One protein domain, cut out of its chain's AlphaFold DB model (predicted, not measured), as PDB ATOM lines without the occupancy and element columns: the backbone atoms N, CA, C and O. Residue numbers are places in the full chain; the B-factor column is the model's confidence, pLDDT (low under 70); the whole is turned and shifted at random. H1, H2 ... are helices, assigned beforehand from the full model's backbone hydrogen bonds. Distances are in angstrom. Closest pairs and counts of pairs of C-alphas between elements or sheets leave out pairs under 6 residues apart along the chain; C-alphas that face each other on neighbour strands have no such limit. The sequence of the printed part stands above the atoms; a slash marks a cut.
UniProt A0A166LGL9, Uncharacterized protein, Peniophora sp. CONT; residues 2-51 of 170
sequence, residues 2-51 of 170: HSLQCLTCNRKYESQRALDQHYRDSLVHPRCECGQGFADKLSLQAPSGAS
ATOM      1  N   HIS A   2     -33.492 -38.244 -49.710       58.19
ATOM      2  CA  HIS A   2     -34.470 -37.558 -48.864       58.19
ATOM      3  C   HIS A   2     -34.026 -37.702 -47.403       58.19
ATOM      4  O   HIS A   2     -34.145 -38.779 -46.829       58.19
ATOM      5  N   SER A   3     -33.435 -36.651 -46.830       77.56
ATOM      6  CA  SER A   3     -33.072 -36.621 -45.410       77.56
ATOM      7  C   SER A   3     -34.300 -36.275 -44.581       77.56
ATOM      8  O   SER A   3     -34.935 -35.249 -44.831       77.56
ATOM      9  N   LEU A   4     -34.608 -37.089 -43.578       86.06
ATOM     10  CA  LEU A   4     -35.662 -36.788 -42.618       86.06
ATOM     11  C   LEU A   4     -35.075 -35.919 -41.510       86.06
ATOM     12  O   LEU A   4     -33.990 -36.201 -41.009       86.06
ATOM     13  N   GLN A   5     -35.756 -34.839 -41.142       88.19
ATOM     14  CA  GLN A   5     -35.259 -33.885 -40.154       88.19
ATOM     15  C   GLN A   5     -36.255 -33.758 -39.009       88.19
ATOM     16  O   GLN A   5     -37.443 -33.531 -39.226       88.19
ATOM     17  N   CYS A   6     -35.761 -33.870 -37.779       87.38
ATOM     18  CA  CYS A   6     -36.533 -33.481 -36.612       87.38
ATOM     19  C   CYS A   6     -36.664 -31.955 -36.602       87.38
ATOM     20  O   CYS A   6     -35.659 -31.254 -36.496       87.38
ATOM     21  N   LEU A   7     -37.887 -31.435 -36.690       84.06
ATOM     22  CA  LEU A   7     -38.137 -29.989 -36.754       84.06
ATOM     23  C   LEU A   7     -37.944 -29.281 -35.403       84.06
ATOM     24  O   LEU A   7     -37.707 -28.081 -35.374       84.06
ATOM     25  N   THR A   8     -37.984 -30.018 -34.289       83.75
ATOM     26  CA  THR A   8     -37.792 -29.455 -32.943       83.75
ATOM     27  C   THR A   8     -36.317 -29.207 -32.625       83.75
ATOM     28  O   THR A   8     -35.976 -28.196 -32.021       83.75
ATOM     29  N   CYS A   9     -35.425 -30.124 -33.021       87.75
ATOM     30  CA  CYS A   9     -33.995 -30.051 -32.694       87.75
ATOM     31  C   CYS A   9     -33.079 -29.956 -33.925       87.75
ATOM     32  O   CYS A   9     -31.860 -30.051 -33.793       87.75
ATOM     33  N   ASN A  10     -33.655 -29.827 -35.125       86.00
ATOM     34  CA  ASN A  10     -32.976 -29.716 -36.423       86.00
ATOM     35  C   ASN A  10     -31.948 -30.816 -36.745       86.00
ATOM     36  O   ASN A  10     -31.102 -30.648 -37.625       86.00
ATOM     37  N   ARG A  11     -32.037 -31.973 -36.081       88.62
ATOM     38  CA  ARG A  11     -31.191 -33.133 -36.390       88.62
ATOM     39  C   ARG A  11     -31.702 -33.853 -37.629       88.62
ATOM     40  O   ARG A  11     -32.909 -34.039 -37.781       88.62
ATOM     41  N   LYS A  12     -30.775 -34.265 -38.491       92.19
ATOM     42  CA  LYS A  12     -31.055 -34.990 -39.734       92.19
ATOM     43  C   LYS A  12     -30.785 -36.479 -39.556       92.19
ATOM     44  O   LYS A  12     -29.836 -36.862 -38.880       92.19
ATOM     45  N   TYR A  13     -31.605 -37.285 -40.209       91.00
ATOM     46  CA  TYR A  13     -31.599 -38.735 -40.161       91.00
ATOM     47  C   TYR A  13     -31.685 -39.297 -41.574       91.00
ATOM     48  O   TYR A  13     -32.367 -38.759 -42.451       91.00
ATOM     49  N   GLU A  14     -30.984 -40.404 -41.781       90.19
ATOM     50  CA  GLU A  14     -30.931 -41.116 -43.059       90.19
ATOM     51  C   GLU A  14     -32.166 -41.993 -43.316       90.19
ATOM     52  O   GLU A  14     -32.408 -42.408 -44.446       90.19
ATOM     53  N   SER A  15     -32.960 -42.278 -42.279       89.56
ATOM     54  CA  SER A  15     -34.144 -43.133 -42.374       89.56
ATOM     55  C   SER A  15     -35.198 -42.790 -41.320       89.56
ATOM     56  O   SER A  15     -34.889 -42.214 -40.274       89.56
ATOM     57  N   GLN A  16     -36.447 -43.197 -41.577       86.62
ATOM     58  CA  GLN A  16     -37.555 -43.020 -40.632       86.62
ATOM     59  C   GLN A  16     -37.284 -43.756 -39.318       86.62
ATOM     60  O   GLN A  16     -37.520 -43.215 -38.247       86.62
ATOM     61  N   ARG A  17     -36.685 -44.952 -39.386       88.69
ATOM     62  CA  ARG A  17     -36.333 -45.743 -38.200       88.69
ATOM     63  C   ARG A  17     -35.319 -45.031 -37.301       88.69
ATOM     64  O   ARG A  17     -35.446 -45.101 -36.082       88.69
ATOM     65  N   ALA A  18     -34.328 -44.359 -37.887       89.75
ATOM     66  CA  ALA A  18     -33.348 -43.584 -37.127       89.75
ATOM     67  C   ALA A  18     -33.992 -42.356 -36.456       89.75
ATOM     68  O   ALA A  18     -33.684 -42.053 -35.304       89.75
ATOM     69  N   LEU A  19     -34.937 -41.700 -37.139       89.00
ATOM     70  CA  LEU A  19     -35.722 -40.606 -36.567       89.00
ATOM     71  C   LEU A  19     -36.644 -41.087 -35.429       89.00
ATOM     72  O   LEU A  19     -36.699 -40.452 -34.376       89.00
ATOM     73  N   ASP A  20     -37.315 -42.227 -35.597       86.06
ATOM     74  CA  ASP A  20     -38.174 -42.815 -34.562       86.06
ATOM     75  C   ASP A  20     -37.365 -43.210 -33.319       86.06
ATOM     76  O   ASP A  20     -37.818 -43.005 -32.193       86.06
ATOM     77  N   GLN A  21     -36.159 -43.759 -33.507       87.00
ATOM     78  CA  GLN A  21     -35.257 -44.086 -32.401       87.00
ATOM     79  C   GLN A  21     -34.830 -42.822 -31.647       87.00
ATOM     80  O   GLN A  21     -34.882 -42.796 -30.419       87.00
ATOM     81  N   HIS A  22     -34.503 -41.744 -32.371       90.44
ATOM     82  CA  HIS A  22     -34.221 -40.444 -31.758       90.44
ATOM     83  C   HIS A  22     -35.371 -39.963 -30.872       90.44
ATOM     84  O   HIS A  22     -35.120 -39.501 -29.761       90.44
ATOM     85  N   TYR A  23     -36.625 -40.107 -31.305       87.88
ATOM     86  CA  TYR A  23     -37.750 -39.703 -30.464       87.88
ATOM     87  C   TYR A  23     -37.882 -40.540 -29.185       87.88
ATOM     88  O   TYR A  23     -38.330 -40.009 -28.172       87.88
ATOM     89  N   ARG A  24     -37.517 -41.831 -29.199       84.75
ATOM     90  CA  ARG A  24     -37.628 -42.712 -28.017       84.75
ATOM     91  C   ARG A  24     -36.565 -42.448 -26.957       84.75
ATOM     92  O   ARG A  24     -36.854 -42.614 -25.771       84.75
ATOM     93  N   ASP A  25     -35.366 -42.078 -27.395       86.75
ATOM     94  CA  ASP A  25     -34.195 -41.927 -26.525       86.75
ATOM     95  C   ASP A  25     -33.948 -40.468 -26.114       86.75
ATOM     96  O   ASP A  25     -33.192 -40.191 -25.183       86.75
ATOM     97  N   SER A  26     -34.571 -39.511 -26.806       85.00
ATOM     98  CA  SER A  26     -34.389 -38.092 -26.525       85.00
ATOM     99  C   SER A  26     -35.181 -37.644 -25.300       85.00
ATOM    100  O   SER A  26     -36.399 -37.770 -25.244       85.00
ATOM    101  N   LEU A  27     -34.487 -36.994 -24.364       81.00
ATOM    102  CA  LEU A  27     -35.088 -36.327 -23.203       81.00
ATOM    103  C   LEU A  27     -35.872 -35.055 -23.572       81.00
ATOM    104  O   LEU A  27     -36.622 -34.531 -22.755       81.00
ATOM    105  N   VAL A  28     -35.679 -34.540 -24.790       82.81
ATOM    106  CA  VAL A  28     -36.344 -33.326 -25.298       82.81
ATOM    107  C   VAL A  28     -37.716 -33.656 -25.890       82.81
ATOM    108  O   VAL A  28     -38.579 -32.786 -25.998       82.81
ATOM    109  N   HIS A  29     -37.924 -34.912 -26.281       85.25
ATOM    110  CA  HIS A  29     -39.128 -35.358 -26.960       85.25
ATOM    111  C   HIS A  29     -40.055 -36.108 -26.004       85.25
ATOM    112  O   HIS A  29     -39.594 -36.935 -25.217       85.25
ATOM    113  N   PRO A  30     -41.369 -35.836 -26.048       78.94
ATOM    114  CA  PRO A  30     -42.312 -36.552 -25.215       78.94
ATOM    115  C   PRO A  30     -42.359 -38.026 -25.614       78.94
ATOM    116  O   PRO A  30     -42.539 -38.387 -26.778       78.94
ATOM    117  N   ARG A  31     -42.226 -38.878 -24.603       78.56
ATOM    118  CA  ARG A  31     -42.273 -40.328 -24.726       78.56
ATOM    119  C   ARG A  31     -43.535 -40.859 -24.053       78.56
ATOM    120  O   ARG A  31     -43.830 -40.524 -22.909       78.56
ATOM    121  N   CYS A  32     -44.257 -41.717 -24.760       71.31
ATOM    122  CA  CYS A  32     -45.334 -42.524 -24.205       71.31
ATOM    123  C   CYS A  32     -44.766 -43.551 -23.222       71.31
ATOM    124  O   CYS A  32     -43.717 -44.150 -23.471       71.31
ATOM    125  N   GLU A  33     -45.497 -43.838 -22.146       66.88
ATOM    126  CA  GLU A  33     -45.149 -44.912 -21.202       66.88
ATOM    127  C   GLU A  33     -45.002 -46.281 -21.893       66.88
ATOM    128  O   GLU A  33     -44.254 -47.141 -21.438       66.88
ATOM    129  N   CYS A  34     -45.627 -46.446 -23.060       65.38
ATOM    130  CA  CYS A  34     -45.498 -47.588 -23.955       65.38
ATOM    131  C   CYS A  34     -44.155 -47.695 -24.713       65.38
ATOM    132  O   CYS A  34     -43.954 -48.640 -25.474       65.38
ATOM    133  N   GLY A  35     -43.243 -46.732 -24.547       68.44
ATOM    134  CA  GLY A  35     -41.913 -46.734 -25.162       68.44
ATOM    135  C   GLY A  35     -41.830 -46.093 -26.550       68.44
ATOM    136  O   GLY A  35     -40.743 -46.059 -27.121       68.44
ATOM    137  N   GLN A  36     -42.930 -45.560 -27.095       74.44
ATOM    138  CA  GLN A  36     -42.898 -44.739 -28.314       74.44
ATOM    139  C   GLN A  36     -42.506 -43.296 -27.995       74.44
ATOM    140  O   GLN A  36     -42.968 -42.728 -27.009       74.44
ATOM    141  N   GLY A  37     -41.676 -42.704 -28.846       77.69
ATOM    142  CA  GLY A  37     -41.307 -41.297 -28.777       77.69
ATOM    143  C   GLY A  37     -42.023 -40.490 -29.847       77.69
ATOM    144  O   GLY A  37     -42.256 -40.997 -30.944       77.69
ATOM    145  N   PHE A  38     -42.334 -39.236 -29.541       82.06
ATOM    146  CA  PHE A  38     -43.076 -38.341 -30.421       82.06
ATOM    147  C   PHE A  38     -42.323 -37.030 -30.618       82.06
ATOM    148  O   PHE A  38     -41.583 -36.588 -29.745       82.06
ATOM    149  N   ALA A  39     -42.534 -36.370 -31.757       81.81
ATOM    150  CA  ALA A  39     -41.904 -35.078 -32.027       81.81
ATOM    151  C   ALA A  39     -42.322 -34.007 -31.002       81.81
ATOM    152  O   ALA A  39     -41.503 -33.178 -30.599       81.81
ATOM    153  N   ASP A  40     -43.577 -34.061 -30.557       79.31
ATOM    154  CA  ASP A  40     -44.212 -33.071 -29.699       79.31
ATOM    155  C   ASP A  40     -45.422 -33.661 -28.943       79.31
ATOM    156  O   ASP A  40     -45.847 -34.799 -29.167       79.31
ATOM    157  N   LYS A  41     -45.964 -32.881 -28.000       76.38
ATOM    158  CA  LYS A  41     -47.035 -33.331 -27.101       76.38
ATOM    159  C   LYS A  41     -48.379 -33.487 -27.820       76.38
ATOM    160  O   LYS A  41     -49.161 -34.339 -27.412       76.38
ATOM    161  N   LEU A  42     -48.633 -32.715 -28.881       74.88
ATOM    162  CA  LEU A  42     -49.839 -32.871 -29.698       74.88
ATOM    163  C   LEU A  42     -49.765 -34.188 -30.463       74.88
ATOM    164  O   LEU A  42     -50.738 -34.927 -30.458       74.88
ATOM    165  N   SER A  43     -48.604 -34.539 -31.020       75.06
ATOM    166  CA  SER A  43     -48.385 -35.839 -31.670       75.06
ATOM    167  C   SER A  43     -48.533 -37.030 -30.713       75.06
ATOM    168  O   SER A  43     -49.005 -38.084 -31.130       75.06
ATOM    169  N   LEU A  44     -48.167 -36.868 -29.434       72.50
ATOM    170  CA  LEU A  44     -48.396 -37.874 -28.385       72.50
ATOM    171  C   LEU A  44     -49.887 -38.022 -28.022       72.50
ATOM    172  O   LEU A  44     -50.329 -39.112 -27.673       72.50
ATOM    173  N   GLN A  45     -50.649 -36.925 -28.045       66.25
ATOM    174  CA  GLN A  45     -52.074 -36.898 -27.681       66.25
ATOM    175  C   GLN A  45     -53.009 -37.119 -28.871       66.25
ATOM    176  O   GLN A  45     -54.196 -37.392 -28.682       66.25
ATOM    177  N   ALA A  46     -52.497 -36.981 -30.090       61.50
ATOM    178  CA  ALA A  46     -53.243 -37.261 -31.291       61.50
ATOM    179  C   ALA A  46     -53.649 -38.741 -31.276       61.50
ATOM    180  O   ALA A  46     -52.838 -39.593 -30.897       61.50
ATOM    181  N   PRO A  47     -54.866 -39.074 -31.734       58.34
ATOM    182  CA  PRO A  47     -55.199 -40.432 -32.125       58.34
ATOM    183  C   PRO A  47     -54.358 -40.776 -33.362       58.34
ATOM    184  O   PRO A  47     -54.830 -40.772 -34.495       58.34
ATOM    185  N   SER A  48     -53.060 -41.003 -33.160       49.91
ATOM    186  CA  SER A  48     -52.223 -41.659 -34.146       49.91
ATOM    187  C   SER A  48     -52.877 -43.012 -34.428       49.91
ATOM    188  O   SER A  48     -53.485 -43.598 -33.534       49.91
ATOM    189  N   GLY A  49     -52.799 -43.524 -35.655       49.91
ATOM    190  CA  GLY A  49     -53.431 -44.799 -36.034       49.91
ATOM    191  C   GLY A  49     -53.024 -46.022 -35.187       49.91
ATOM    192  O   GLY A  49     -53.494 -47.124 -35.453       49.91
ATOM    193  N   ALA A  50     -52.170 -45.852 -34.174       52.44
ATOM    194  CA  ALA A  50     -52.080 -46.716 -33.010       52.44
ATOM    195  C   ALA A  50     -53.101 -46.266 -31.949       52.44
ATOM    196  O   ALA A  50     -52.798 -45.462 -31.068       52.44
ATOM    197  N   SER A  51     -54.322 -46.797 -32.023       58.19
ATOM    198  CA  SER A  51     -55.338 -46.634 -30.982       58.19
ATOM    199  C   SER A  51     -54.780 -47.131 -29.644       58.19
ATOM    200  O   SER A  51     -54.729 -48.336 -29.390       58.19
TER     201      SER A  51
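What this domain is: This is residues 2 to 51 of the 170 residues of an uncharacterized protein of Peniophora sp. CONT (UniProt A0A166LGL9). This model has little regular structure: one helix, H1, follows a first stretch that folds back on itself at one end, a wide loop leads on to the small helix H2, and the tail, residues 46 to 51, sticks out. The printed part has 50 residues, with two named helices, H1 then H2, holding 15 of them, and no named strand; the class is all helix. It is compact, with a radius of gyration of the C-alphas of 10.7 A and spans of 29 by 22 by 17 A.

Where its parts are: Start at C-alpha 2, at (-34.470, -37.558, -48.864); residues 4 to 5 pair antiparallel with residues 12 to 13. Find C-alpha 16 at (-37.555, -43.020, -40.632); from there H1, residues 16 to 25, runs 14.5 A. H2, residues 41 to 45, ends at (-52.074, -36.898, -27.681).

How they stand to each other: H1 and H2 are apart, joined by a long link of 15 residues. In both, every O i to N i+4 pair is within hydrogen-bond range.

The domain as a whole: The C-alphas farthest apart, those of His 2 and Glu 33, are 30.6 A apart. The printed part has no cut. Look for pLDDT under 70 at residue 2, residues 33 to 35 and residues 45 to 51.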